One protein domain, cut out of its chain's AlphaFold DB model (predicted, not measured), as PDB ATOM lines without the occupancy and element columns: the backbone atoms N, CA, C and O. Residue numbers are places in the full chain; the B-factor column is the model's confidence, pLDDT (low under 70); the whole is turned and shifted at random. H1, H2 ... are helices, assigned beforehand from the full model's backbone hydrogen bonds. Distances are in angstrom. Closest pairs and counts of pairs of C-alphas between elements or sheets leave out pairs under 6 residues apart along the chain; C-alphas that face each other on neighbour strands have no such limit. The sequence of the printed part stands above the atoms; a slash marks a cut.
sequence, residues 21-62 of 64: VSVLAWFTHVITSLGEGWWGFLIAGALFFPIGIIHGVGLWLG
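Overview. This is residues 21 to 62 of the 64 residues of an uncharacterized protein of Halomonas urumqiensis (UniProt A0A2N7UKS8). H2 folds back beside H1 as a helical hairpin, and H3, reached by a corner after H2, crosses H1 at nearly a right angle. The printed part has 42 residues with three named helices, H1, H2 and H3 in that order, and no named strand; the class is all helix. It is compact, with a radius of gyration of the C-alphas of 8.8 A and spans of 23 by 20 by 12 A.

Along the chain. H1, residues 21 to 35, runs 21.2 A from C-alpha 21 at (-77.222, -44.491, 199.917). H2, residues 39 to 47, is 12.2 A long. H3, residues 49 to 60, runs 16.8 A to C-alpha 60 at (-85.705, -39.850, 194.259).

Arrangement. H1 and H2 touch, closest at the C-alphas of Ser 33 and Leu 42, 5.4 A, with a shallow tilt of 24 degrees, opposite ways. H1 and H3 touch about perpendicular, at 80 degrees; their closest C-alphas, Ala 25 and Gly 56, are 4.3 A apart. H3 touches H2 only at the corner, with residues 51 to 53 alone; the closest C-alphas, Gly 45 and Gly 52, are 4.1 A apart. In H1, H2 and H3 every O i to N i+4 pair is within hydrogen-bond range.

Size, cuts and confidence. The farthest C-alphas, Val 21 and Gly 37, are 24.1 A apart. The printed part has no cut, both links are tight, and no printed residue is under 70 in pLDDT.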
ATOM      1  N   VAL A  21     -75.924 -44.689 200.580       96.69
ATOM      2  CA  VAL A  21     -77.222 -44.491 199.917       96.69
ATOM      3  C   VAL A  21     -78.359 -44.444 200.935       96.69
ATOM      4  O   VAL A  21     -79.206 -43.557 200.862       96.69
ATOM      5  N   SER A  22     -78.346 -45.340 201.924       96.19
ATOM      6  CA  SER A  22     -79.358 -45.375 202.984       96.19
ATOM      7  C   SER A  22     -79.369 -44.085 203.806       96.19
ATOM      8  O   SER A  22     -80.429 -43.517 204.052       96.19
ATOM      9  N   VAL A  23     -78.198 -43.573 204.195       96.62
ATOM     10  CA  VAL A  23     -78.098 -42.324 204.967       96.62
ATOM     11  C   VAL A  23     -78.586 -41.123 204.152       96.62
ATOM     12  O   VAL A  23     -79.339 -40.298 204.669       96.62
ATOM     13  N   LEU A  24     -78.211 -41.035 202.874       97.25
ATOM     14  CA  LEU A  24     -78.653 -39.954 201.986       97.25
ATOM     15  C   LEU A  24     -80.171 -39.987 201.747       97.25
ATOM     16  O   LEU A  24     -80.828 -38.942 201.777       97.25
ATOM     17  N   ALA A  25     -80.741 -41.178 201.554       97.12
ATOM     18  CA  ALA A  25     -82.184 -41.351 201.423       97.12
ATOM     19  C   ALA A  25     -82.907 -40.934 202.710       97.12
ATOM     20  O   ALA A  25     -83.862 -40.161 202.666       97.12
ATOM     21  N   TRP A  26     -82.403 -41.354 203.872       96.12
ATOM     22  CA  TRP A  26     -82.977 -40.960 205.156       96.12
ATOM     23  C   TRP A  26     -82.962 -39.436 205.368       96.12
ATOM     24  O   TRP A  26     -83.976 -38.866 205.770       96.12
ATOM     25  N   PHE A  27     -81.868 -38.748 205.019       96.12
ATOM     26  CA  PHE A  27     -81.838 -37.281 205.059       96.12
ATOM     27  C   PHE A  27     -82.853 -36.644 204.108       96.12
ATOM     28  O   PHE A  27     -83.510 -35.675 204.487       96.12
ATOM     29  N   THR A  28     -83.023 -37.202 202.907       96.50
ATOM     30  CA  THR A  28     -84.029 -36.728 201.942       96.50
ATOM     31  C   THR A  28     -85.432 -36.775 202.552       96.50
ATOM     32  O   THR A  28     -86.161 -35.786 202.473       96.50
ATOM     33  N   HIS A  29     -85.786 -37.869 203.236       94.38
ATOM     34  CA  HIS A  29     -87.058 -37.986 203.961       94.38
ATOM     35  C   HIS A  29     -87.215 -36.916 205.043       94.38
ATOM     36  O   HIS A  29     -88.256 -36.263 205.105       94.38
ATOM     37  N   VAL A  30     -86.197 -36.718 205.886       94.38
ATOM     38  CA  VAL A  30     -86.261 -35.752 206.996       94.38
ATOM     39  C   VAL A  30     -86.449 -34.329 206.473       94.38
ATOM     40  O   VAL A  30     -87.326 -33.617 206.956       94.38
ATOM     41  N   ILE A  31     -85.660 -33.920 205.476       95.38
ATOM     42  CA  ILE A  31     -85.706 -32.563 204.914       95.38
ATOM     43  C   ILE A  31     -87.054 -32.305 204.230       95.38
ATOM     44  O   ILE A  31     -87.667 -31.264 204.460       95.38
ATOM     45  N   THR A  32     -87.538 -33.266 203.441       94.62
ATOM     46  CA  THR A  32     -88.811 -33.141 202.715       94.62
ATOM     47  C   THR A  32     -89.994 -33.130 203.683       94.62
ATOM     48  O   THR A  32     -90.806 -32.211 203.651       94.62
ATOM     49  N   SER A  33     -90.032 -34.063 204.644       94.31
ATOM     50  CA  SER A  33     -91.105 -34.125 205.650       94.31
ATOM     51  C   SER A  33     -91.150 -32.880 206.541       94.31
ATOM     52  O   SER A  33     -92.230 -32.470 206.970       94.31
ATOM     53  N   LEU A  34     -89.992 -32.268 206.828       93.00
ATOM     54  CA  LEU A  34     -89.914 -30.974 207.513       93.00
ATOM     55  C   LEU A  34     -90.498 -29.845 206.658       93.00
ATOM     56  O   LEU A  34     -91.267 -29.038 207.175       93.00
ATOM     57  N   GLY A  35     -90.144 -29.788 205.371       93.56
ATOM     58  CA  GLY A  35     -90.624 -28.764 204.440       93.56
ATOM     59  C   GLY A  35     -92.130 -28.833 204.177       93.56
ATOM     60  O   GLY A  35     -92.781 -27.796 204.074       93.56
ATOM     61  N   GLU A  36     -92.692 -30.041 204.132       92.06
ATOM     62  CA  GLU A  36     -94.119 -30.278 203.864       92.06
ATOM     63  C   GLU A  36     -94.991 -30.303 205.131       92.06
ATOM     64  O   GLU A  36     -96.219 -30.384 205.058       92.06
ATOM     65  N   GLY A  37     -94.380 -30.208 206.317       90.75
ATOM     66  CA  GLY A  37     -95.100 -30.188 207.592       90.75
ATOM     67  C   GLY A  37     -95.705 -31.537 207.990       90.75
ATOM     68  O   GLY A  37     -96.632 -31.591 208.802       90.75
ATOM     69  N   TRP A  38     -95.192 -32.648 207.456       92.19
ATOM     70  CA  TRP A  38     -95.661 -34.003 207.756       92.19
ATOM     71  C   TRP A  38     -95.054 -34.540 209.053       92.19
ATOM     72  O   TRP A  38     -94.337 -35.539 209.076       92.19
ATOM     73  N   TRP A  39     -95.366 -33.888 210.172       88.19
ATOM     74  CA  TRP A  39     -94.750 -34.161 211.474       88.19
ATOM     75  C   TRP A  39     -94.887 -35.614 211.945       88.19
ATOM     76  O   TRP A  39     -93.928 -36.183 212.462       88.19
ATOM     77  N   GLY A  40     -96.046 -36.246 211.738       88.44
ATOM     78  CA  GLY A  40     -96.241 -37.652 212.114       88.44
ATOM     79  C   GLY A  40     -95.340 -38.598 211.318       88.44
ATOM     80  O   GLY A  40     -94.756 -39.529 211.871       88.44
ATOM     81  N   PHE A  41     -95.173 -38.318 210.027       89.50
ATOM     82  CA  PHE A  41     -94.361 -39.123 209.127       89.50
ATOM     83  C   PHE A  41     -92.857 -38.857 209.303       89.50
ATOM     84  O   PHE A  41     -92.044 -39.784 209.266       89.50
ATOM     85  N   LEU A  42     -92.493 -37.617 209.634       91.56
ATOM     86  CA  LEU A  42     -91.161 -37.241 210.096       91.56
ATOM     87  C   LEU A  42     -90.772 -38.053 211.332       91.56
ATOM     88  O   LEU A  42     -89.742 -38.724 211.313       91.56
ATOM     89  N   ILE A  43     -91.601 -38.032 212.381       93.00
ATOM     90  CA  ILE A  43     -91.327 -38.758 213.629       93.00
ATOM     91  C   ILE A  43     -91.246 -40.265 213.363       93.00
ATOM     92  O   ILE A  43     -90.327 -40.922 213.853       93.00
ATOM     93  N   ALA A  44     -92.153 -40.807 212.545       93.50
ATOM     94  CA  ALA A  44     -92.121 -42.214 212.161       93.50
ATOM     95  C   ALA A  44     -90.807 -42.588 211.457       93.50
ATOM     96  O   ALA A  44     -90.170 -43.562 211.851       93.50
ATOM     97  N   GLY A  45     -90.355 -41.805 210.474       89.50
ATOM     98  CA  GLY A  45     -89.089 -42.061 209.775       89.50
ATOM     99  C   GLY A  45     -87.831 -41.754 210.600       89.50
ATOM    100  O   GLY A  45     -86.775 -42.328 210.332       89.50
ATOM    101  N   ALA A  46     -87.927 -40.900 211.623       89.81
ATOM    102  CA  ALA A  46     -86.838 -40.639 212.565       89.81
ATOM    103  C   ALA A  46     -86.663 -41.777 213.586       89.81
ATOM    104  O   ALA A  46     -85.534 -42.117 213.935       89.81
ATOM    105  N   LEU A  47     -87.764 -42.382 214.048       92.00
ATOM    106  CA  LEU A  47     -87.737 -43.518 214.980       92.00
ATOM    107  C   LEU A  47     -87.510 -44.858 214.269       92.00
ATOM    108  O   LEU A  47     -86.812 -45.727 214.790       92.00
ATOM    109  N   PHE A  48     -88.066 -45.023 213.069       93.31
ATOM    110  CA  PHE A  48     -87.916 -46.214 212.241       93.31
ATOM    111  C   PHE A  48     -87.145 -45.871 210.966       93.31
ATOM    112  O   PHE A  48     -87.728 -45.632 209.907       93.31
ATOM    113  N   PHE A  49     -85.813 -45.915 211.066       87.69
ATOM    114  CA  PHE A  49     -84.887 -45.658 209.955       87.69
ATOM    115  C   PHE A  49     -85.282 -46.320 208.620       87.69
ATOM    116  O   PHE A  49     -85.251 -45.625 207.605       87.69
ATOM    117  N   PRO A  50     -85.707 -47.605 208.572       93.25
ATOM    118  CA  PRO A  50     -86.107 -48.231 207.310       93.25
ATOM    119  C   PRO A  50     -87.255 -47.508 206.593       93.25
ATOM    120  O   PRO A  50     -87.249 -47.437 205.368       93.25
ATOM    121  N   ILE A  51     -88.209 -46.934 207.335       93.88
ATOM    122  CA  ILE A  51     -89.342 -46.192 206.760       93.88
ATOM    123  C   ILE A  51     -88.836 -44.929 206.063       93.88
ATOM    124  O   ILE A  51     -89.174 -44.690 204.905       93.88
ATOM    125  N   GLY A  52     -87.978 -44.160 206.742       93.81
ATOM    126  CA  GLY A  52     -87.392 -42.946 206.176       93.81
ATOM    127  C   GLY A  52     -86.509 -43.230 204.958       93.81
ATOM    128  O   GLY A  52     -86.519 -42.464 204.001       93.81
ATOM    129  N   ILE A  53     -85.793 -44.359 204.940       95.81
ATOM    130  CA  ILE A  53     -84.999 -44.775 203.775       95.81
ATOM    131  C   ILE A  53     -85.909 -45.102 202.586       95.81
ATOM    132  O   ILE A  53     -85.679 -44.583 201.498       95.81
ATOM    133  N   ILE A  54     -86.949 -45.926 202.772       96.00
ATOM    134  CA  ILE A  54     -87.869 -46.305 201.685       96.00
ATOM    135  C   ILE A  54     -88.566 -45.070 201.114       96.00
ATOM    136  O   ILE A  54     -88.643 -44.922 199.895       96.00
ATOM    137  N   HIS A  55     -89.041 -44.171 201.975       94.62
ATOM    138  CA  HIS A  55     -89.681 -42.947 201.517       94.62
ATOM    139  C   HIS A  55     -88.699 -42.014 200.800       94.62
ATOM    140  O   HIS A  55     -88.996 -41.541 199.709       94.62
ATOM    141  N   GLY A  56     -87.500 -41.820 201.354       94.50
ATOM    142  CA  GLY A  56     -86.446 -41.025 200.726       94.50
ATOM    143  C   GLY A  56     -86.016 -41.548 199.355       94.50
ATOM    144  O   GLY A  56     -85.872 -40.766 198.418       94.50
ATOM    145  N   VAL A  57     -85.874 -42.869 199.203       96.88
ATOM    146  CA  VAL A  57     -85.627 -43.495 197.893       96.88
ATOM    147  C   VAL A  57     -86.832 -43.309 196.966       96.88
ATOM    148  O   VAL A  57     -86.650 -43.019 195.787       96.88
ATOM    149  N   GLY A  58     -88.058 -43.437 197.480       95.56
ATOM    150  CA  GLY A  58     -89.279 -43.199 196.708       95.56
ATOM    151  C   GLY A  58     -89.371 -41.775 196.152       95.56
ATOM    152  O   GLY A  58     -89.742 -41.613 194.992       95.56
ATOM    153  N   LEU A  59     -88.940 -40.769 196.920       94.94
ATOM    154  CA  LEU A  59     -88.841 -39.377 196.462       94.94
ATOM    155  C   LEU A  59     -87.840 -39.225 195.306       94.94
ATOM    156  O   LEU A  59     -88.136 -38.560 194.317       94.94
ATOM    157  N   TRP A  60     -86.676 -39.882 195.367       94.12
ATOM    158  CA  TRP A  60     -85.705 -39.850 194.259       94.12
ATOM    159  C   TRP A  60     -86.239 -40.483 192.973       94.12
ATOM    160  O   TRP A  60     -85.853 -40.077 191.878       94.12
ATOM    161  N   LEU A  61     -87.110 -41.481 193.107       95.62
ATOM    162  CA  LEU A  61     -87.764 -42.151 191.985       95.62
ATOM    163  C   LEU A  61     -89.051 -41.438 191.527       95.62
ATOM    164  O   LEU A  61     -89.653 -41.877 190.548       95.62
ATOM    165  N   GLY A  62     -89.468 -40.363 192.207       92.00
ATOM    166  CA  GLY A  62     -90.678 -39.597 191.890       92.00
ATOM    167  C   GLY A  62     -91.990 -40.323 192.204       92.00
ATOM    168  O   GLY A  62     -92.986 -40.098 191.522       92.00
TER     169      GLY A  62